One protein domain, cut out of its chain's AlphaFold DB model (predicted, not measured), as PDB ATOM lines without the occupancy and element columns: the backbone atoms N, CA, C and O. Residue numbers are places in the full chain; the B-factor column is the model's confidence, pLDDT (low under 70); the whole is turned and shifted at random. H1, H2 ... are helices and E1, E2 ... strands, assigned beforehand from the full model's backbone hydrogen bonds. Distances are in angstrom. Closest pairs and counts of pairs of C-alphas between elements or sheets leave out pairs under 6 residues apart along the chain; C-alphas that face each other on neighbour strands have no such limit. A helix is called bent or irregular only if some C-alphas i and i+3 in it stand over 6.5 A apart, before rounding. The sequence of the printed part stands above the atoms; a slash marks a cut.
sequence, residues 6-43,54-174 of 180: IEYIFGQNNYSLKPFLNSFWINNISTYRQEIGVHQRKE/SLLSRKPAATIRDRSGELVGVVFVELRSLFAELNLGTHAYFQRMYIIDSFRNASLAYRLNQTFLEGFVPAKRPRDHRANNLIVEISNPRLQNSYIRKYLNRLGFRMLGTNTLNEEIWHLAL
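AT A GLANCE: This is residues 6 to 43 and 54 to 174 of the 180 residues of the protein "Acyl-CoA N-acyltransferase" of Synechococcus sp. BIOS-E4-1 (UniProt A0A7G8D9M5). One seven-stranded sheet, strongly twisted and curled like part of a barrel, makes the core, with H2 and H3 over one face. The bent helix H1 is on the other side: its arm H1a crosses E2 and E3 on the face opposite H2, and its arm H1b turns off the sheet. The printed part has 159 residues, with elements in the order E1, H1, E2, E3, E4, H2, E5, H3, E6, E7. The sheet is mixed, in the order E1, E2, E3, E4, E5, E7, E6, and the class is mixed, helices and strands. The whole is compact, with a radius of gyration of the C-alphas of 15.4 A and spans of 45 by 36 by 29 A.

HOW THE PARTS SIT: The sheet runs E1, residues 6 to 8; E2, residues 55 to 65; E3, residues 71 to 81; E4, residues 91 to 99; E5, residues 131 to 138; E7, residues 168 to 173; and E6, residues 158 to 162. E2, E3 and E4 form a meander, each strand the antiparallel neighbour of the one before; N 59 and O 77 are 2.9 A apart, as are N 76 and O 96, both within hydrogen-bond range. E1 is antiparallel to E2, with N 7 and O 63 at 3.0 A. E4 and E5 are parallel at 40 degrees, with N 93 and O 133 at 2.9 A. E5 and E7 are antiparallel, with N 136 and O 170 at 2.8 A, and E6 and E7 form a hairpin, with N 160 and O 169 at 2.9 A. H2, residues 106 to 120, touches E2, the closest C-alphas being those of Ala 62 and Phe 116, 5.4 A apart. E4, H2 and E5 form a strand-helix-strand unit, two parallel neighbour strands with a helix between, its crossover right-handed. E5, H3, residues 146 to 154, and E6 form a split unit, with E7 between the strands, also right-handed. H3 is over E7 and E6 at a height over the sheet of 9.8 A, along E6 at 7 degrees on the local plane. H1, residues 18 to 40, was assigned as one helix by its hydrogen bonds but is bent: C-alphas 27 and 30 are 7.8 A apart, and its arms H1a, residues 18 to 27, and H1b, residues 30 to 40, stand at a steep tilt of 66 degrees. H1a touches E3, the closest C-alphas being those of Phe 24 and Leu 71, 6.2 A apart, and runs across E2 at 88 degrees on the local plane. In H1a, H1b, H2 and H3 every O i to N i+4 pair is within hydrogen-bond range.

IN THESE COORDINATES: E1 begins at C-alpha 6, (132.567, 226.449, 184.980), and E7 ends at C-alpha 173, (139.084, 219.374, 207.245). From first to last C-alpha E3 measures 29.3 A, E2 27.2 A, E4 26.4 A and H2 20.7 A.

THE WHOLE: The C-alphas of Ser 68 and Glu 85 are the two farthest apart, at 46.5 A. Residues 44 to 53 are not printed, and C-alphas 43 and 54 are 22.4 A apart across this cut. Of the links that are printed whole, none is long. The mean pLDDT of the printed part is 90.8, and residues 38 to 43, of which 38 to 40 belong to H1, are under 70.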
ATOM      1  N   ILE A   6     132.311 226.416 183.537       96.88
ATOM      2  CA  ILE A   6     132.567 226.449 184.980       96.88
ATOM      3  C   ILE A   6     134.075 226.444 185.194       96.88
ATOM      4  O   ILE A   6     134.764 225.574 184.671       96.88
ATOM      5  N   GLU A   7     134.579 227.399 185.968       96.38
ATOM      6  CA  GLU A   7     136.017 227.593 186.173       96.38
ATOM      7  C   GLU A   7     136.337 227.725 187.660       96.38
ATOM      8  O   GLU A   7     135.654 228.452 188.385       96.38
ATOM      9  N   TYR A   8     137.402 227.061 188.112       97.19
ATOM     10  CA  TYR A   8     138.025 227.321 189.409       97.19
ATOM     11  C   TYR A   8     139.025 228.476 189.286       97.19
ATOM     12  O   TYR A   8     139.872 228.475 188.394       97.19
ATOM     13  N   ILE A   9     138.938 229.448 190.196       95.88
ATOM     14  CA  ILE A   9     139.656 230.733 190.098       95.88
ATOM     15  C   ILE A   9     140.283 231.203 191.420       95.88
ATOM     16  O   ILE A   9     140.843 232.299 191.490       95.88
ATOM     17  N   PHE A  10     140.179 230.425 192.500       94.94
ATOM     18  CA  PHE A  10     140.694 230.865 193.800       94.94
ATOM     19  C   PHE A  10     142.217 231.062 193.764       94.94
ATOM     20  O   PHE A  10     142.963 230.210 193.290       94.94
ATOM     21  N   GLY A  11     142.685 232.195 194.296       88.56
ATOM     22  CA  GLY A  11     144.110 232.535 194.324       88.56
ATOM     23  C   GLY A  11     144.698 232.952 192.971       88.56
ATOM     24  O   GLY A  11     145.874 233.304 192.921       88.56
ATOM     25  N   GLN A  12     143.907 232.955 191.894       88.06
ATOM     26  CA  GLN A  12     144.345 233.445 190.593       88.06
ATOM     27  C   GLN A  12     144.221 234.971 190.538       88.06
ATOM     28  O   GLN A  12     143.153 235.537 190.777       88.06
ATOM     29  N   ASN A  13     145.307 235.649 190.167       75.25
ATOM     30  CA  ASN A  13     145.301 237.086 189.898       75.25
ATOM     31  C   ASN A  13     144.823 237.348 188.466       75.25
ATOM     32  O   ASN A  13     145.589 237.777 187.605       75.25
ATOM     33  N   ASN A  14     143.549 237.055 188.199       78.56
ATOM     34  CA  ASN A  14     142.967 237.284 186.885       78.56
ATOM     35  C   ASN A  14     142.341 238.686 186.798       78.56
ATOM     36  O   ASN A  14     141.155 238.881 187.077       78.56
ATOM     37  N   TYR A  15     143.149 239.678 186.413       79.62
ATOM     38  CA  TYR A  15     142.694 241.065 186.267       79.62
ATOM     39  C   TYR A  15     141.552 241.219 185.253       79.62
ATOM     40  O   TYR A  15     140.707 242.093 185.443       79.62
ATOM     41  N   SER A  16     141.472 240.352 184.234       85.12
ATOM     42  CA  SER A  16     140.405 240.411 183.227       85.12
ATOM     43  C   SER A  16     139.052 239.929 183.758       85.12
ATOM     44  O   SER A  16     138.019 240.312 183.219       85.12
ATOM     45  N   LEU A  17     139.023 239.152 184.847       88.31
ATOM     46  CA  LEU A  17     137.786 238.679 185.476       88.31
ATOM     47  C   LEU A  17     137.163 239.718 186.426       88.31
ATOM     48  O   LEU A  17     135.956 239.699 186.678       88.31
ATOM     49  N   LYS A  18     137.971 240.640 186.961       89.75
ATOM     50  CA  LYS A  18     137.531 241.617 187.970       89.75
ATOM     51  C   LYS A  18     136.328 242.470 187.521       89.75
ATOM     52  O   LYS A  18     135.411 242.611 188.330       89.75
ATOM     53  N   PRO A  19     136.268 243.002 186.281       91.31
ATOM     54  CA  PRO A  19     135.098 243.747 185.813       91.31
ATOM     55  C   PRO A  19     133.817 242.907 185.836       91.31
ATOM     56  O   PRO A  19     132.807 243.369 186.353       91.31
ATOM     57  N   PHE A  20     133.878 241.650 185.385       93.06
ATOM     58  CA  PHE A  20     132.723 240.746 185.367       93.06
ATOM     59  C   PHE A  20     132.217 240.432 186.776       93.06
ATOM     60  O   PHE A  20     131.017 240.490 187.029       93.06
ATOM     61  N   LEU A  21     133.121 240.153 187.724       93.25
ATOM     62  CA  LEU A  21     132.747 239.933 189.126       93.25
ATOM     63  C   LEU A  21     132.102 241.175 189.750       93.25
ATOM     64  O   LEU A  21     131.139 241.050 190.506       93.25
ATOM     65  N   ASN A  22     132.618 242.366 189.440       92.69
ATOM     66  CA  ASN A  22     132.038 243.617 189.918       92.69
ATOM     67  C   ASN A  22     130.628 243.817 189.353       92.69
ATOM     68  O   ASN A  22     129.704 244.030 190.133       92.69
ATOM     69  N   SER A  23     130.451 243.691 188.035       94.69
ATOM     70  CA  SER A  23     129.142 243.802 187.377       94.69
ATOM     71  C   SER A  23     128.146 242.776 187.918       94.69
ATOM     72  O   SER A  23     127.019 243.131 188.264       94.69
ATOM     73  N   PHE A  24     128.580 241.524 188.094       96.12
ATOM     74  CA  PHE A  24     127.770 240.469 188.696       96.12
ATOM     75  C   PHE A  24     127.239 240.876 190.071       96.12
ATOM     76  O   PHE A  24     126.041 240.769 190.331       96.12
ATOM     77  N   TRP A  25     128.104 241.372 190.960       94.88
ATOM     78  CA  TRP A  25     127.670 241.774 192.295       94.88
ATOM     79  C   TRP A  25     126.848 243.058 192.293       94.88
ATOM     80  O   TRP A  25     125.867 243.110 193.023       94.88
ATOM     81  N   ILE A  26     127.175 244.056 191.470       95.25
ATOM     82  CA  ILE A  26     126.361 245.276 191.333       95.25
ATOM     83  C   ILE A  26     124.912 244.911 190.989       95.25
ATOM     84  O   ILE A  26     123.988 245.406 191.630       95.25
ATOM     85  N   ASN A  27     124.726 243.979 190.054       95.25
ATOM     86  CA  ASN A  27     123.402 243.596 189.572       95.25
ATOM     87  C   ASN A  27     122.636 242.680 190.539       95.25
ATOM     88  O   ASN A  27     121.410 242.659 190.509       95.25
ATOM     89  N   ASN A  28     123.331 241.919 191.394       95.50
ATOM     90  CA  ASN A  28     122.706 240.835 192.162       95.50
ATOM     91  C   ASN A  28     122.852 240.934 193.691       95.50
ATOM     92  O   ASN A  28     122.256 240.132 194.413       95.50
ATOM     93  N   ILE A  29     123.633 241.879 194.232       93.00
ATOM     94  CA  ILE A  29     123.929 241.929 195.676       93.00
ATOM     95  C   ILE A  29     122.682 242.165 196.534       93.00
ATOM     96  O   ILE A  29     122.592 241.619 197.634       93.00
ATOM     97  N   SER A  30     121.724 242.961 196.052       92.19
ATOM     98  CA  SER A  30     120.457 243.223 196.744       92.19
ATOM     99  C   SER A  30     119.637 241.939 196.870       92.19
ATOM    100  O   SER A  30     119.285 241.557 197.987       92.19
ATOM    101  N   THR A  31     119.433 241.229 195.759       93.19
ATOM    102  CA  THR A  31     118.725 239.944 195.704       93.19
ATOM    103  C   THR A  31     119.412 238.893 196.568       93.19
ATOM    104  O   THR A  31     118.769 238.282 197.418       93.19
ATOM    105  N   TYR A  32     120.732 238.736 196.440       91.19
ATOM    106  CA  TYR A  32     121.509 237.818 197.276       91.19
ATOM    107  C   TYR A  32     121.319 238.104 198.775       91.19
ATOM    108  O   TYR A  32     121.040 237.196 199.560       91.19
ATOM    109  N   ARG A  33     121.433 239.372 199.197       88.88
ATOM    110  CA  ARG A  33     121.250 239.763 200.606       88.88
ATOM    111  C   ARG A  33     119.820 239.547 201.084       88.88
ATOM    112  O   ARG A  33     119.632 239.160 202.235       88.88
ATOM    113  N   GLN A  34     118.830 239.801 200.233       89.31
ATOM    114  CA  GLN A  34     117.429 239.555 200.551       89.31
ATOM    115  C   GLN A  34     117.180 238.063 200.770       89.31
ATOM    116  O   GLN A  34     116.617 237.700 201.798       89.31
ATOM    117  N   GLU A  35     117.643 237.198 199.868       86.69
ATOM    118  CA  GLU A  35     117.475 235.746 199.987       86.69
ATOM    119  C   GLU A  35     118.148 235.197 201.251       86.69
ATOM    120  O   GLU A  35     117.505 234.514 202.047       86.69
ATOM    121  N   ILE A  36     119.410 235.559 201.502       81.25
ATOM    122  CA  ILE A  36     120.112 235.145 202.726       81.25
ATOM    123  C   ILE A  36     119.419 235.703 203.978       81.25
ATOM    124  O   ILE A  36     119.209 234.976 204.948       81.25
ATOM    125  N   GLY A  37     119.013 236.975 203.957       75.50
ATOM    126  CA  GLY A  37     118.344 237.628 205.082       75.50
ATOM    127  C   GLY A  37     116.966 237.042 205.403       75.50
ATOM    128  O   GLY A  37     116.595 236.971 206.573       75.50
ATOM    129  N   VAL A  38     116.213 236.585 204.398       66.06
ATOM    130  CA  VAL A  38     114.938 235.869 204.588       66.06
ATOM    131  C   VAL A  38     115.154 234.566 205.353       66.06
ATOM    132  O   VAL A  38     114.340 234.212 206.204       66.06
ATOM    133  N   HIS A  39     116.259 233.872 205.088       58.78
ATOM    134  CA  HIS A  39     116.594 232.638 205.789       58.78
ATOM    135  C   HIS A  39     117.081 232.887 207.224       58.78
ATOM    136  O   HIS A  39     116.695 232.148 208.121       58.78
ATOM    137  N   GLN A  40     117.817 233.975 207.470       58.22
ATOM    138  CA  GLN A  40     118.329 234.323 208.806       58.22
ATOM    139  C   GLN A  40     117.278 234.911 209.759       58.22
ATOM    140  O   GLN A  40     117.440 234.862 210.974       58.22
ATOM    141  N   ARG A  41     116.198 235.512 209.241       54.56
ATOM    142  CA  ARG A  41     115.186 236.205 210.060       54.56
ATOM    143  C   ARG A  41     114.135 235.291 210.695       54.56
ATOM    144  O   ARG A  41     113.264 235.811 211.389       54.56
ATOM    145  N   LYS A  42     114.172 233.975 210.461       50.53
ATOM    146  CA  LYS A  42     113.094 233.081 210.910       50.53
ATOM    147  C   LYS A  42     113.037 232.827 212.417       50.53
ATOM    148  O   LYS A  42     111.967 232.453 212.873       50.53
ATOM    149  N   GLU A  43     114.076 233.132 213.195       43.78
ATOM    150  CA  GLU A  43     114.013 233.071 214.663       43.78
ATOM    151  C   GLU A  43     114.829 234.213 215.287       43.78
ATOM    152  O   GLU A  43     116.045 234.141 215.428       43.78
ATOM    153  N   SER A  54     135.173 237.741 212.958       82.19
ATOM    154  CA  SER A  54     135.490 238.865 212.086       82.19
ATOM    155  C   SER A  54     135.769 238.354 210.677       82.19
ATOM    156  O   SER A  54     136.516 237.395 210.466       82.19
ATOM    157  N   LEU A  55     135.138 238.988 209.690       88.25
ATOM    158  CA  LEU A  55     135.433 238.746 208.285       88.25
ATOM    159  C   LEU A  55     136.790 239.375 207.953       88.25
ATOM    160  O   LEU A  55     136.933 240.593 208.006       88.25
ATOM    161  N   LEU A  56     137.767 238.550 207.580       90.69
ATOM    162  CA  LEU A  56     139.114 239.000 207.218       90.69
ATOM    163  C   LEU A  56     139.256 239.236 205.718       90.69
ATOM    164  O   LEU A  56     139.892 240.192 205.286       90.69
ATOM    165  N   SER A  57     138.684 238.354 204.899       92.69
ATOM    166  CA  SER A  57     138.671 238.544 203.449       92.69
ATOM    167  C   SER A  57     137.537 237.775 202.790       92.69
ATOM    168  O   SER A  57     137.076 236.761 203.309       92.69
ATOM    169  N   ARG A  58     137.118 238.245 201.614       92.19
ATOM    170  CA  ARG A  58     136.207 237.537 200.716       92.19
ATOM    171  C   ARG A  58     136.886 237.395 199.365       92.19
ATOM    172  O   ARG A  58     137.333 238.394 198.803       92.19
ATOM    173  N   LYS A  59     136.961 236.173 198.844       93.50
ATOM    174  CA  LYS A  59     137.581 235.896 197.545       93.50
ATOM    175  C   LYS A  59     136.679 235.004 196.698       93.50
ATOM    176  O   LYS A  59     136.126 234.041 197.229       93.50
ATOM    177  N   PRO A  60     136.526 235.297 195.399       95.38
ATOM    178  CA  PRO A  60     135.874 234.373 194.487       95.38
ATOM    179  C   PRO A  60     136.730 233.103 194.368       95.38
ATOM    180  O   PRO A  60     137.953 233.150 194.520       95.38
ATOM    181  N   ALA A  61     136.083 231.966 194.142       97.12
ATOM    182  CA  ALA A  61     136.751 230.673 194.137       97.12
ATOM    183  C   ALA A  61     136.354 229.776 192.967       97.12
ATOM    184  O   ALA A  61     137.199 229.039 192.467       97.12
ATOM    185  N   ALA A  62     135.116 229.881 192.490       97.75
ATOM    186  CA  ALA A  62     134.703 229.306 191.217       97.75
ATOM    187  C   ALA A  62     133.609 230.168 190.579       97.75
ATOM    188  O   ALA A  62     132.882 230.866 191.288       97.75
ATOM    189  N   THR A  63     133.477 230.116 189.261       97.31
ATOM    190  CA  THR A  63     132.486 230.888 188.498       97.31
ATOM    191  C   THR A  63     131.783 230.033 187.467       97.31
ATOM    192  O   THR A  63     132.349 229.061 186.978       97.31
ATOM    193  N   ILE A  64     130.563 230.431 187.113       97.19
ATOM    194  CA  ILE A  64     129.829 229.939 185.948       97.19
ATOM    195  C   ILE A  64     129.641 231.113 184.997       97.19
ATOM    196  O   ILE A  64     129.152 232.164 185.424       97.19
ATOM    197  N   ARG A  65     129.967 230.909 183.722       95.50
ATOM    198  CA  ARG A  65     129.656 231.833 182.633       95.50
ATOM    199  C   ARG A  65     128.673 231.228 181.646       95.50
ATOM    200  O   ARG A  65     128.683 230.016 181.414       95.50
ATOM    201  N   ASP A  66     127.842 232.081 181.063       93.62
ATOM    202  CA  ASP A  66     127.044 231.724 179.898       93.62
ATOM    203  C   ASP A  66     127.829 231.887 178.581       93.62
ATOM    204  O   ASP A  66     129.023 232.195 178.570       93.62
ATOM    205  N   ARG A  67     127.149 231.672 177.450       89.44
ATOM    206  CA  ARG A  67     127.738 231.764 176.102       89.44
ATOM    207  C   ARG A  67     128.219 233.166 175.724       89.44
ATOM    208  O   ARG A  67     129.060 233.285 174.841       89.44
ATOM    209  N   SER A  68     127.667 234.204 176.344       90.25
ATOM    210  CA  SER A  68     128.106 235.586 176.139       90.25
ATOM    211  C   SER A  68     129.338 235.934 176.979       90.25
ATOM    212  O   SER A  68     129.936 236.988 176.788       90.25
ATOM    213  N   GLY A  69     129.756 235.028 177.871       89.88
ATOM    214  CA  GLY A  69     130.860 235.240 178.801       89.88
ATOM    215  C   GLY A  69     130.437 235.928 180.099       89.88
ATOM    216  O   GLY A  69     131.292 236.148 180.966       89.88
ATOM    217  N   GLU A  70     129.142 236.219 180.256       92.94
ATOM    218  CA  GLU A  70     128.570 236.835 181.447       92.94
ATOM    219  C   GLU A  70     128.507 235.849 182.609       92.94
ATOM    220  O   GLU A  70     128.214 234.662 182.440       92.94
ATOM    221  N   LEU A  71     128.782 236.345 183.816       96.06
ATOM    222  CA  LEU A  71     128.713 235.534 185.025       96.06
ATOM    223  C   LEU A  71     127.260 235.279 185.415       96.06
ATOM    224  O   LEU A  71     126.475 236.204 185.596       96.06
ATOM    225  N   VAL A  72     126.934 234.010 185.640       96.69
ATOM    226  CA  VAL A  72     125.593 233.579 186.070       96.69
ATOM    227  C   VAL A  72     125.607 232.873 187.421       96.69
ATOM    228  O   VAL A  72     124.562 232.655 188.035       96.69
ATOM    229  N   GLY A  73     126.795 232.551 187.928       97.12
ATOM    230  CA  GLY A  73     126.966 232.034 189.273       97.12
ATOM    231  C   GLY A  73     128.402 232.114 189.761       97.12
ATOM    232  O   GLY A  73     129.352 232.182 188.981       97.12
ATOM    233  N   VAL A  74     128.555 232.107 191.079       97.25
ATOM    234  CA  VAL A  74     129.840 232.235 191.758       97.25
ATOM    235  C   VAL A  74     129.839 231.432 193.055       97.25
ATOM    236  O   VAL A  74     128.880 231.461 193.830       97.25
ATOM    237  N   VAL A  75     130.941 230.734 193.307       97.75
ATOM    238  CA  VAL A  75     131.351 230.329 194.652       97.75
ATOM    239  C   VAL A  75     132.381 231.327 195.131       97.75
ATOM    240  O   VAL A  75     133.340 231.636 194.424       97.75
ATOM    241  N   PHE A  76     132.205 231.814 196.347       95.50
ATOM    242  CA  PHE A  76     133.197 232.620 197.030       95.50
ATOM    243  C   PHE A  76     133.443 232.056 198.420       95.50
ATOM    244  O   PHE A  76     132.568 231.443 199.032       95.50
ATOM    245  N   VAL A  77     134.657 232.266 198.905       96.38
ATOM    246  CA  VAL A  77     135.061 231.875 200.247       96.38
ATOM    247  C   VAL A  77     135.338 233.113 201.075       96.38
ATOM    248  O   VAL A  77     135.919 234.098 200.607       96.38
ATOM    249  N   GLU A  78     134.908 233.055 202.321       95.44
ATOM    250  CA  GLU A  78     135.155 234.078 203.319       95.44
ATOM    251  C   GLU A  78     136.124 233.534 204.355       95.44
ATOM    252  O   GLU A  78     135.823 232.557 205.030       95.44
ATOM    253  N   LEU A  79     137.290 234.155 204.490       95.44
ATOM    254  CA  LEU A  79     138.175 233.863 205.608       95.44
ATOM    255  C   LEU A  79     137.640 234.602 206.832       95.44
ATOM    256  O   LEU A  79     137.563 235.835 206.810       95.44
ATOM    257  N   ARG A  80     137.291 233.864 207.883       93.38
ATOM    258  CA  ARG A  80     136.818 234.435 209.148       93.38
ATOM    259  C   ARG A  80     137.637 233.898 210.318       93.38
ATOM    260  O   ARG A  80     138.147 232.776 210.250       93.38
ATOM    261  N   SER A  81     137.748 234.686 211.384       91.19
ATOM    262  CA  SER A  81     138.172 234.150 212.683       91.19
ATOM    263  C   SER A  81     137.102 233.196 213.224       91.19
ATOM    264  O   SER A  81     135.942 233.293 212.841       91.19
ATOM    265  N   LEU A  82     137.464 232.285 214.118       86.69
ATOM    266  CA  LEU A  82     136.529 231.383 214.782       86.69
ATOM    267  C   LEU A  82     136.452 231.662 216.280       86.69
ATOM    268  O   LEU A  82     137.389 232.169 216.895       86.69
ATOM    269  N   PHE A  83     135.309 231.285 216.840       77.19
ATOM    270  CA  PHE A  83     135.118 231.075 218.265       77.19
ATOM    271  C   PHE A  83     135.948 229.873 218.728       77.19
ATOM    272  O   PHE A  83     135.993 228.851 218.037       77.19
ATOM    273  N   ALA A  84     136.600 229.992 219.886       72.06
ATOM    274  CA  ALA A  84     137.436 228.924 220.437       72.06
ATOM    275  C   ALA A  84     136.613 227.654 220.723       72.06
ATOM    276  O   ALA A  84     137.106 226.539 220.587       72.06
ATOM    277  N   GLU A  85     135.331 227.837 221.029       73.44
ATOM    278  CA  GLU A  85     134.346 226.822 221.384       73.44
ATOM    279  C   GLU A  85     134.086 225.798 220.270       73.44
ATOM    280  O   GLU A  85     133.624 224.694 220.547       73.44
ATOM    281  N   LEU A  86     134.395 226.127 219.010       74.19
ATOM    282  CA  LEU A  86     134.212 225.197 217.894       74.19
ATOM    283  C   LEU A  86     135.291 224.106 217.842       74.19
ATOM    284  O   LEU A  86     135.109 223.137 217.114       74.19
ATOM    285  N   ASN A  87     136.408 224.242 218.569       82.75
ATOM    286  CA  ASN A  87     137.550 223.314 218.514       82.75
ATOM    287  C   ASN A  87     138.071 223.037 217.083       82.75
ATOM    288  O   ASN A  87     138.676 222.003 216.813       82.75
ATOM    289  N   LEU A  88     137.869 223.983 216.157       86.31
ATOM    290  CA  LEU A  88     138.290 223.902 214.747       86.31
ATOM    291  C   LEU A  88     139.510 224.785 214.430       86.31
ATOM    292  O   LEU A  88     139.833 225.024 213.264       86.31
ATOM    293  N   GLY A  89     140.187 225.280 215.465       87.69
ATOM    294  CA  GLY A  89     141.264 226.260 215.356       87.69
ATOM    295  C   GLY A  89     140.755 227.701 215.410       87.69
ATOM    296  O   GLY A  89     139.645 227.975 215.857       87.69
ATOM    297  N   THR A  90     141.598 228.640 214.982       90.19
ATOM    298  CA  THR A  90     141.338 230.084 215.129       90.19
ATOM    299  C   THR A  90     140.718 230.725 213.894       90.19
ATOM    300  O   THR A  90     140.199 231.835 213.988       90.19
ATOM    301  N   HIS A  91     140.793 230.065 212.738       93.75
ATOM    302  CA  HIS A  91     140.320 230.586 211.460       93.75
ATOM    303  C   HIS A  91     139.737 229.464 210.605       93.75
ATOM    304  O   HIS A  91     140.175 228.315 210.678       93.75
ATOM    305  N   ALA A  92     138.783 229.810 209.747       94.94
ATOM    306  CA  ALA A  92     138.266 228.910 208.726       94.94
ATOM    307  C   ALA A  92     137.808 229.677 207.488       94.94
ATOM    308  O   ALA A  92     137.533 230.881 207.528       94.94
ATOM    309  N   TYR A  93     137.707 228.944 206.386       96.69
ATOM    310  CA  TYR A  93     137.041 229.408 205.184       96.69
ATOM    311  C   TYR A  93     135.561 229.069 205.248       96.69
ATOM    312  O   TYR A  93     135.211 227.923 205.467       96.69
ATOM    313  N   PHE A  94     134.692 230.037 204.995       95.25
ATOM    314  CA  PHE A  94     133.255 229.835 204.867       95.25
ATOM    315  C   PHE A  94     132.887 229.898 203.395       95.25
ATOM    316  O   PHE A  94     133.041 230.938 202.752       95.25
ATOM    317  N   GLN A  95     132.411 228.787 202.853       95.88
ATOM    318  CA  GLN A  95     131.938 228.721 201.484       95.88
ATOM    319  C   GLN A  95     130.544 229.340 201.367       95.88
ATOM    320  O   GLN A  95     129.632 229.070 202.155       95.88
ATOM    321  N   ARG A  96     130.362 230.128 200.309       94.38
ATOM    322  CA  ARG A  96     129.072 230.633 199.850       94.38
ATOM    323  C   ARG A  96     128.935 230.394 198.356       94.38
ATOM    324  O   ARG A  96     129.901 230.528 197.609       94.38
ATOM    325  N   MET A  97     127.725 230.069 197.925       95.25
ATOM    326  CA  MET A  97     127.379 229.901 196.520       95.25
ATOM    327  C   MET A  97     126.184 230.784 196.196       95.25
ATOM    328  O   MET A  97     125.223 230.835 196.963       95.25
ATOM    329  N   TYR A  98     126.232 231.441 195.044       95.56
ATOM    330  CA  TYR A  98     125.089 232.147 194.494       95.56
ATOM    331  C   TYR A  98     125.006 231.910 192.988       95.56
ATOM    332  O   TYR A  98     125.992 232.076 192.277       95.56
ATOM    333  N   ILE A  99     123.829 231.504 192.519       96.12
ATOM    334  CA  ILE A  99     123.486 231.351 191.101       96.12
ATOM    335  C   ILE A  99     122.241 232.203 190.865       96.12
ATOM    336  O   ILE A  99     121.320 232.166 191.690       96.12
ATOM    337  N   ILE A 100     122.222 232.968 189.773       95.56
ATOM    338  CA  ILE A 100     121.072 233.792 189.380       95.56
ATOM    339  C   ILE A 100     119.855 232.885 189.176       95.56
ATOM    340  O   ILE A 100     119.984 231.789 188.632       95.56
ATOM    341  N   ASP A 101     118.682 233.333 189.623       92.50
ATOM    342  CA  ASP A 101     117.485 232.496 189.745       92.50
ATOM    343  C   ASP A 101     117.110 231.747 188.456       92.50
ATOM    344  O   ASP A 101     116.925 230.532 188.480       92.50
ATOM    345  N   SER A 102     117.152 232.431 187.310       93.50
ATOM    346  CA  SER A 102     116.854 231.859 185.988       93.50
ATOM    347  C   SER A 102     117.816 230.753 185.530       93.50
ATOM    348  O   SER A 102     117.482 229.996 184.620       93.50
ATOM    349  N   PHE A 103     118.991 230.626 186.153       94.44
ATOM    350  CA  PHE A 103     119.984 229.589 185.853       94.44
ATOM    351  C   PHE A 103     119.994 228.453 186.883       94.44
ATOM    352  O   PHE A 103     120.689 227.449 186.689       94.44
ATOM    353  N   ARG A 104     119.244 228.575 187.987       91.81
ATOM    354  CA  ARG A 104     119.283 227.602 189.083       91.81
ATOM    355  C   ARG A 104     118.766 226.249 188.628       91.81
ATOM    356  O   ARG A 104     117.606 226.074 188.278       91.81
ATOM    357  N   ASN A 105     119.630 225.250 188.733       91.81
ATOM    358  CA  ASN A 105     119.235 223.854 188.703       91.81
ATOM    359  C   ASN A 105     120.218 223.022 189.536       91.81
ATOM    360  O   ASN A 105     121.376 223.407 189.728       91.81
ATOM    361  N   ALA A 106     119.751 221.878 190.042       90.00
ATOM    362  CA  ALA A 106     120.531 221.042 190.953       90.00
ATOM    363  C   ALA A 106     121.833 220.524 190.316       90.00
ATOM    364  O   ALA A 106     122.866 220.490 190.981       90.00
ATOM    365  N   SER A 107     121.804 220.171 189.025       93.00
ATOM    366  CA  SER A 107     122.986 219.689 188.299       93.00
ATOM    367  C   SER A 107     124.068 220.767 188.191       93.00
ATOM    368  O   SER A 107     125.244 220.496 188.429       93.00
ATOM    369  N   LEU A 108     123.682 222.010 187.901       94.81
ATOM    370  CA  LEU A 108     124.600 223.135 187.781       94.81
ATOM    371  C   LEU A 108     125.216 223.512 189.130       94.81
ATOM    372  O   LEU A 108     126.429 223.690 189.210       94.81
ATOM    373  N   ALA A 109     124.407 223.569 190.191       94.94
ATOM    374  CA  ALA A 109     124.905 223.805 191.545       94.94
ATOM    375  C   ALA A 109     125.887 222.705 191.982       94.94
ATOM    376  O   ALA A 109     126.951 223.006 192.522       94.94
ATOM    377  N   TYR A 110     125.572 221.440 191.685       94.81
ATOM    378  CA  TYR A 110     126.460 220.310 191.948       94.81
ATOM    379  C   TYR A 110     127.795 220.445 191.203       94.81
ATOM    380  O   TYR A 110     128.846 220.381 191.835       94.81
ATOM    381  N   ARG A 111     127.766 220.690 189.884       95.94
ATOM    382  CA  ARG A 111     128.981 220.829 189.061       95.94
ATOM    383  C   ARG A 111     129.842 222.013 189.494       95.94
ATOM    384  O   ARG A 111     131.065 221.893 189.540       95.94
ATOM    385  N   LEU A 112     129.219 223.138 189.847       97.56
ATOM    386  CA  LEU A 112     129.924 224.301 190.384       97.56
ATOM    387  C   LEU A 112     130.584 223.981 191.730       97.56
ATOM    388  O   LEU A 112     131.749 224.317 191.926       97.56
ATOM    389  N   ASN A 113     129.870 223.311 192.642       97.06
ATOM    390  CA  ASN A 113     130.443 222.912 193.926       97.06
ATOM    391  C   ASN A 113     131.600 221.923 193.750       97.06
ATOM    392  O   ASN A 113     132.636 222.064 194.389       97.06
ATOM    393  N   GLN A 114     131.433 220.945 192.863       96.75
ATOM    394  CA  GLN A 114     132.458 219.958 192.550       96.75
ATOM    395  C   GLN A 114     133.717 220.632 191.991       96.75
ATOM    396  O   GLN A 114     134.791 220.439 192.548       96.75
ATOM    397  N   THR A 115     133.569 221.501 190.985       97.94
ATOM    398  CA  THR A 115     134.690 222.262 190.400       97.94
ATOM    399  C   THR A 115     135.410 223.097 191.460       97.94
ATOM    400  O   THR A 115     136.637 223.163 191.495       97.94
ATOM    401  N   PHE A 116     134.650 223.725 192.364       98.25
ATOM    402  CA  PHE A 116     135.224 224.450 193.490       98.25
ATOM    403  C   PHE A 116     136.028 223.532 194.418       98.25
ATOM    404  O   PHE A 116     137.167 223.866 194.729       98.25
ATOM    405  N   LEU A 117     135.474 222.402 194.860       97.81
ATOM    406  CA  LEU A 117     136.137 221.505 195.811       97.81
ATOM    407  C   LEU A 117     137.380 220.839 195.210       97.81
ATOM    408  O   LEU A 117     138.419 220.805 195.869       97.81
ATOM    409  N   GLU A 118     137.300 220.385 193.958       96.75
ATOM    410  CA  GLU A 118     138.417 219.779 193.222       96.75
ATOM    411  C   GLU A 118     139.606 220.736 193.086       96.75
ATOM    412  O   GLU A 118     140.752 220.306 193.181       96.75
ATOM    413  N   GLY A 119     139.354 222.040 192.931       96.12
ATOM    414  CA  GLY A 119     140.414 223.048 192.938       96.12
ATOM    415  C   GLY A 119     140.846 223.473 194.344       96.12
ATOM    416  O   GLY A 119     142.034 223.579 194.637       96.12
ATOM    417  N   PHE A 120     139.897 223.734 195.245       96.62
ATOM    418  CA  PHE A 120     140.152 224.390 196.530       96.62
ATOM    419  C   PHE A 120     140.793 223.483 197.580       96.62
ATOM    420  O   PHE A 120     141.655 223.934 198.341       96.62
ATOM    421  N   VAL A 121     140.378 222.216 197.648       95.62
ATOM    422  CA  VAL A 121     140.894 221.255 198.631       95.62
ATOM    423  C   VAL A 121     142.400 221.005 198.450       95.62
ATOM    424  O   VAL A 121     143.123 221.143 199.443       95.62
ATOM    425  N   PRO A 122     142.924 220.733 197.235       93.62
ATOM    426  CA  PRO A 122     144.363 220.541 197.036       93.62
ATOM    427  C   PRO A 122     145.171 221.848 196.978       93.62
ATOM    428  O   PRO A 122     146.397 221.812 197.107       93.62
ATOM    429  N   ALA A 123     144.538 223.016 196.805       90.50
ATOM    430  CA  ALA A 123     145.223 224.304 196.678       90.50
ATOM    431  C   ALA A 123     145.781 224.831 198.016       90.50
ATOM    432  O   ALA A 123     145.310 225.823 198.564       90.50
ATOM    433  N   LYS A 124     146.839 224.197 198.533       88.69
ATOM    434  CA  LYS A 124     147.460 224.553 199.821       88.69
ATOM    435  C   LYS A 124     148.072 225.963 199.826       88.69
ATOM    436  O   LYS A 124     147.844 226.724 200.758       88.69
ATOM    437  N   ARG A 125     148.812 226.336 198.773       89.12
ATOM    438  CA  ARG A 125     149.574 227.604 198.689       89.12
ATOM    439  C   ARG A 125     148.739 228.894 198.750       89.12
ATOM    440  O   ARG A 125     149.139 229.793 199.479       89.12
ATOM    441  N   PRO A 126     147.628 229.047 198.001       90.88
ATOM    442  CA  PRO A 126     146.851 230.290 198.029       90.88
ATOM    443  C   PRO A 126     145.980 230.455 199.286       90.88
ATOM    444  O   PRO A 126     145.359 231.508 199.458       90.88
ATOM    445  N   ARG A 127     145.890 229.426 200.140       93.12
ATOM    446  CA  ARG A 127     145.117 229.461 201.385       93.12
ATOM    447  C   ARG A 127     145.924 230.077 202.524       93.12
ATOM    448  O   ARG A 127     147.142 229.956 202.594       93.12
ATOM    449  N   ASP A 128     145.216 230.720 203.440       92.38
ATOM    450  CA  ASP A 128     145.754 231.167 204.714       92.38
ATOM    451  C   ASP A 128     146.071 229.930 205.557       92.38
ATOM    452  O   ASP A 128     145.196 229.104 205.817       92.38
ATOM    453  N   HIS A 129     147.331 229.806 205.968       90.56
ATOM    454  CA  HIS A 129     147.844 228.661 206.718       90.56
ATOM    455  C   HIS A 129     147.162 228.466 208.082       90.56
ATOM    456  O   HIS A 129     147.270 227.392 208.665       90.56
ATOM    457  N   ARG A 130     146.475 229.490 208.609       91.44
ATOM    458  CA  ARG A 130     145.726 229.403 209.873       91.44
ATOM    459  C   ARG A 130     144.371 228.716 209.702       91.44
ATOM    460  O   ARG A 130     143.772 228.316 210.696       91.44
ATOM    461  N   ALA A 131     143.864 228.627 208.471       93.25
ATOM    462  CA  ALA A 131     142.530 228.128 208.164       93.25
ATOM    463  C   ALA A 131     142.569 226.677 207.663       93.25
ATOM    464  O   ALA A 131     142.634 226.416 206.463       93.25
ATOM    465  N   ASN A 132     142.452 225.738 208.602       93.38
ATOM    466  CA  ASN A 132     142.492 224.292 208.337       93.38
ATOM    467  C   ASN A 132     141.102 223.666 208.150       93.38
ATOM    468  O   ASN A 132     140.956 222.448 208.154       93.38
ATOM    469  N   ASN A 133     140.060 224.485 208.012       95.38
ATOM    470  CA  ASN A 133     138.690 224.019 207.842       95.38
ATOM    471  C   ASN A 133     137.972 224.837 206.768       95.38
ATOM    472  O   ASN A 133     138.101 226.064 206.707       95.38
ATOM    473  N   LEU A 134     137.188 224.141 205.948       97.12
ATOM    474  CA  LEU A 134     136.176 224.714 205.073       97.12
ATOM    475  C   LEU A 134     134.802 224.460 205.692       97.12
ATOM    476  O   LEU A 134     134.438 223.318 205.940       97.12
ATOM    477  N   ILE A 135     134.039 225.518 205.920       95.94
ATOM    478  CA  ILE A 135     132.733 225.497 206.561       95.94
ATOM    479  C   ILE A 135     131.659 225.859 205.538       95.94
ATOM    480  O   ILE A 135     131.800 226.815 204.771       95.94
ATOM    481  N   VAL A 136     130.561 225.110 205.551       95.12
ATOM    482  CA  VAL A 136     129.324 225.416 204.831       95.12
ATOM    483  C   VAL A 136     128.223 225.600 205.870       95.12
ATOM    484  O   VAL A 136     128.009 224.733 206.712       95.12
ATOM    485  N   GLU A 137     127.517 226.726 205.796       92.56
ATOM    486  CA  GLU A 137     126.326 226.990 206.612       92.56
ATOM    487  C   GLU A 137     125.106 226.935 205.692       92.56
ATOM    488  O   GLU A 137     125.003 227.713 204.736       92.56
ATOM    489  N   ILE A 138     124.194 225.997 205.948       91.62
ATOM    490  CA  ILE A 138     122.974 225.831 205.157       91.62
ATOM    491  C   ILE A 138     121.832 226.536 205.875       91.62
ATOM    492  O   ILE A 138     121.191 225.970 206.760       91.62
ATOM    493  N   SER A 139     121.556 227.768 205.456       87.12
ATOM    494  CA  SER A 139     120.461 228.573 206.004       87.12
ATOM    495  C   SER A 139     119.110 228.300 205.348       87.12
ATOM    496  O   SER A 139     118.070 228.519 205.961       87.12
ATOM    497  N   ASN A 140     119.089 227.804 204.107       87.25
ATOM    498  CA  ASN A 140     117.844 227.510 203.404       87.25
ATOM    499  C   ASN A 140     117.241 226.180 203.897       87.25
ATOM    500  O   ASN A 140     117.797 225.126 203.575       87.25
ATOM    501  N   PRO A 141     116.066 226.174 204.564       86.12
ATOM    502  CA  PRO A 141     115.470 224.944 205.093       86.12
ATOM    503  C   PRO A 141     115.130 223.917 204.009       86.12
ATOM    504  O   PRO A 141     115.131 222.717 204.262       86.12
ATOM    505  N   ARG A 142     114.899 224.355 202.761       88.31
ATOM    506  CA  ARG A 142     114.666 223.436 201.632       88.31
ATOM    507  C   ARG A 142     115.899 222.597 201.306       88.31
ATOM    508  O   ARG A 142     115.756 221.526 200.725       88.31
ATOM    509  N   LEU A 143     117.087 223.073 201.669       90.00
ATOM    510  CA  LEU A 143     118.351 222.358 201.510       90.00
ATOM    511  C   LEU A 143     118.720 221.540 202.759       90.00
ATOM    512  O   LEU A 143     119.598 220.691 202.672       90.00
ATOM    513  N   GLN A 144     118.034 221.714 203.891       92.31
ATOM    514  CA  GLN A 144     118.245 220.944 205.126       92.31
ATOM    515  C   GLN A 144     117.502 219.599 205.076       92.31
ATOM    516  O   GLN A 144     116.629 219.291 205.885       92.31
ATOM    517  N   ASN A 145     117.802 218.798 204.056       94.25
ATOM    518  CA  ASN A 145     117.123 217.533 203.794       94.25
ATOM    519  C   ASN A 145     118.121 216.378 203.633       94.25
ATOM    520  O   ASN A 145     119.315 216.574 203.398       94.25
ATOM    521  N   SER A 146     117.626 215.143 203.725       95.50
ATOM    522  CA  SER A 146     118.466 213.940 203.706       95.50
ATOM    523  C   SER A 146     119.307 213.783 202.432       95.50
ATOM    524  O   SER A 146     120.395 213.213 202.502       95.50
ATOM    525  N   TYR A 147     118.855 214.299 201.285       94.19
ATOM    526  CA  TYR A 147     119.608 214.249 200.031       94.19
ATOM    527  C   TYR A 147     120.864 215.124 200.100       94.19
ATOM    528  O   TYR A 147     121.962 214.642 199.820       94.19
ATOM    529  N   ILE A 148     120.726 216.371 200.561       95.38
ATOM    530  CA  ILE A 148     121.859 217.294 200.730       95.38
ATOM    531  C   ILE A 148     122.814 216.800 201.820       95.38
ATOM    532  O   ILE A 148     124.024 216.781 201.605       95.38
ATOM    533  N   ARG A 149     122.295 216.298 202.947       96.62
ATOM    534  CA  ARG A 149     123.132 215.718 204.014       96.62
ATOM    535  C   ARG A 149     123.944 214.517 203.517       96.62
ATOM    536  O   ARG A 149     125.127 214.396 203.828       96.62
ATOM    537  N   LYS A 150     123.338 213.625 202.721       96.56
ATOM    538  CA  LYS A 150     124.045 212.491 202.089       96.56
ATOM    539  C   LYS A 150     125.100 212.974 201.096       96.56
ATOM    540  O   LYS A 150     126.190 212.412 201.059       96.56
ATOM    541  N   TYR A 151     124.787 214.000 200.309       95.38
ATOM    542  CA  TYR A 151     125.730 214.609 199.376       95.38
ATOM    543  C   TYR A 151     126.961 215.179 200.096       95.38
ATOM    544  O   TYR A 151     128.080 214.813 199.748       95.38
ATOM    545  N   LEU A 152     126.767 215.983 201.143       96.56
ATOM    546  CA  LEU A 152     127.864 216.563 201.925       96.56
ATOM    547  C   LEU A 152     128.730 215.494 202.600       96.56
ATOM    548  O   LEU A 152     129.953 215.555 202.505       96.56
ATOM    549  N   ASN A 153     128.116 214.462 203.187       96.69
ATOM    550  CA  ASN A 153     128.864 213.341 203.765       96.69
ATOM    551  C   ASN A 153     129.740 212.617 202.727       96.69
ATOM    552  O   ASN A 153     130.878 212.270 203.032       96.69
ATOM    553  N   ARG A 154     129.250 212.410 201.496       96.19
ATOM    554  CA  ARG A 154     130.049 211.803 200.409       96.19
ATOM    555  C   ARG A 154     131.243 212.663 200.002       96.19
ATOM    556  O   ARG A 154     132.244 212.120 199.559       96.19
ATOM    557  N   LEU A 155     131.137 213.980 200.163       94.75
ATOM    558  CA  LEU A 155     132.228 214.926 199.935       94.75
ATOM    559  C   LEU A 155     133.198 215.032 201.126       94.75
ATOM    560  O   LEU A 155     134.132 215.825 201.074       94.75
ATOM    561  N   GLY A 156     132.980 214.269 202.201       96.12
ATOM    562  CA  GLY A 156     133.831 214.267 203.393       96.12
ATOM    563  C   GLY A 156     133.471 215.322 204.442       96.12
ATOM    564  O   GLY A 156     134.141 215.393 205.472       96.12
ATOM    565  N   PHE A 157     132.412 216.111 204.231       97.56
ATOM    566  CA  PHE A 157     131.942 217.048 205.249       97.56
ATOM    567  C   PHE A 157     131.334 216.304 206.442       97.56
ATOM    568  O   PHE A 157     130.639 215.297 206.287       97.56
ATOM    569  N   ARG A 158     131.537 216.854 207.637       96.62
ATOM    570  CA  ARG A 158     130.935 216.406 208.895       96.62
ATOM    571  C   ARG A 158     130.021 217.491 209.447       96.62
ATOM    572  O   ARG A 158     130.352 218.673 209.389       96.62
ATOM    573  N   MET A 159     128.864 217.088 209.964       94.88
ATOM    574  CA  MET A 159     127.918 218.007 210.595       94.88
ATOM    575  C   MET A 159     128.381 218.312 212.020       94.88
ATOM    576  O   MET A 159     128.606 217.388 212.797       94.88
ATOM    577  N   LEU A 160     128.500 219.594 212.354       92.31
ATOM    578  CA  LEU A 160     128.785 220.055 213.718       92.31
ATOM    579  C   LEU A 160     127.507 220.225 214.542       92.31
ATOM    580  O   LEU A 160     127.543 220.172 215.766       92.31
ATOM    581  N   GLY A 161     126.384 220.445 213.862       91.06
ATOM    582  CA  GLY A 161     125.087 220.689 214.470       91.06
ATOM    583  C   GLY A 161     124.403 221.876 213.815       91.06
ATOM    584  O   GLY A 161     124.618 222.164 212.634       91.06
ATOM    585  N   THR A 162     123.592 222.561 214.604       89.56
ATOM    586  CA  THR A 162     122.779 223.687 214.164       89.56
ATOM    587  C   THR A 162     123.075 224.894 215.048       89.56
ATOM    588  O   THR A 162     123.202 224.743 216.264       89.56
ATOM    589  N   ASN A 163     123.214 226.083 214.458       83.75
ATOM    590  CA  ASN A 163     123.420 227.311 215.231       83.75
ATOM    591  C   ASN A 163     122.099 227.930 215.720       83.75
ATOM    592  O   ASN A 163     121.007 227.435 215.448       83.75
ATOM    593  N   THR A 164     122.198 229.058 216.423       81.38
ATOM    594  CA  THR A 164     121.045 229.809 216.947       81.38
ATOM    595  C   THR A 164     120.122 230.378 215.867       81.38
ATOM    596  O   THR A 164     119.021 230.805 216.183       81.38
ATOM    597  N   LEU A 165     120.554 230.388 214.602       81.50
ATOM    598  CA  LEU A 165     119.755 230.802 213.447       81.50
ATOM    599  C   LEU A 165     119.133 229.603 212.714       81.50
ATOM    600  O   LEU A 165     118.650 229.747 211.592       81.50
ATOM    601  N   ASN A 166     119.161 228.419 213.333       85.38
ATOM    602  CA  ASN A 166     118.720 227.159 212.751       85.38
ATOM    603  C   ASN A 166     119.454 226.794 211.438       85.38
ATOM    604  O   ASN A 166     118.901 226.122 210.568       85.38
ATOM    605  N   GLU A 167     120.697 227.251 211.257       89.00
ATOM    606  CA  GLU A 167     121.528 226.903 210.101       89.00
ATOM    607  C   GLU A 167     122.312 225.623 210.404       89.00
ATOM    608  O   GLU A 167     122.980 225.533 211.437       89.00
ATOM    609  N   GLU A 168     122.274 224.641 209.499       93.50
ATOM    610  CA  GLU A 168     123.136 223.466 209.636       93.50
ATOM    611  C   GLU A 168     124.580 223.852 209.325       93.50
ATOM    612  O   GLU A 168     124.874 224.340 208.228       93.50
ATOM    613  N   ILE A 169     125.483 223.591 210.270       92.88
ATOM    614  CA  ILE A 169     126.912 223.850 210.114       92.88
ATOM    615  C   ILE A 169     127.626 222.551 209.768       92.88
ATOM    616  O   ILE A 169     127.585 221.566 210.509       92.88
ATOM    617  N   TRP A 170     128.325 222.583 208.642       96.19
ATOM    618  CA  TRP A 170     129.110 221.479 208.116       96.19
ATOM    619  C   TRP A 170     130.554 221.919 207.951       96.19
ATOM    620  O   TRP A 170     130.800 223.021 207.465       96.19
ATOM    621  N   HIS A 171     131.508 221.062 208.301       95.81
ATOM    622  CA  HIS A 171     132.924 221.340 208.083       95.81
ATOM    623  C   HIS A 171     133.619 220.215 207.320       95.81
ATOM    624  O   HIS A 171     133.278 219.042 207.456       95.81
ATOM    625  N   LEU A 172     134.607 220.596 206.524       97.00
ATOM    626  CA  LEU A 172     135.555 219.723 205.854       97.00
ATOM    627  C   LEU A 172     136.953 220.124 206.324       97.00
ATOM    628  O   LEU A 172     137.347 221.286 206.185       97.00
ATOM    629  N   ALA A 173     137.690 219.166 206.881       95.44
ATOM    630  CA  ALA A 173     139.084 219.374 207.245       95.44
ATOM    631  C   ALA A 173     139.917 219.621 205.980       95.44
ATOM    632  O   ALA A 173     139.757 218.939 204.967       95.44
ATOM    633  N   LEU A 174     140.794 220.616 206.041       94.06
ATOM    634  CA  LEU A 174     141.737 220.950 204.987       94.06
ATOM    635  C   LEU A 174     143.136 220.596 205.464       94.06
ATOM    636  O   LEU A 174     143.529 220.969 206.568       94.06
TER     637      LEU A 174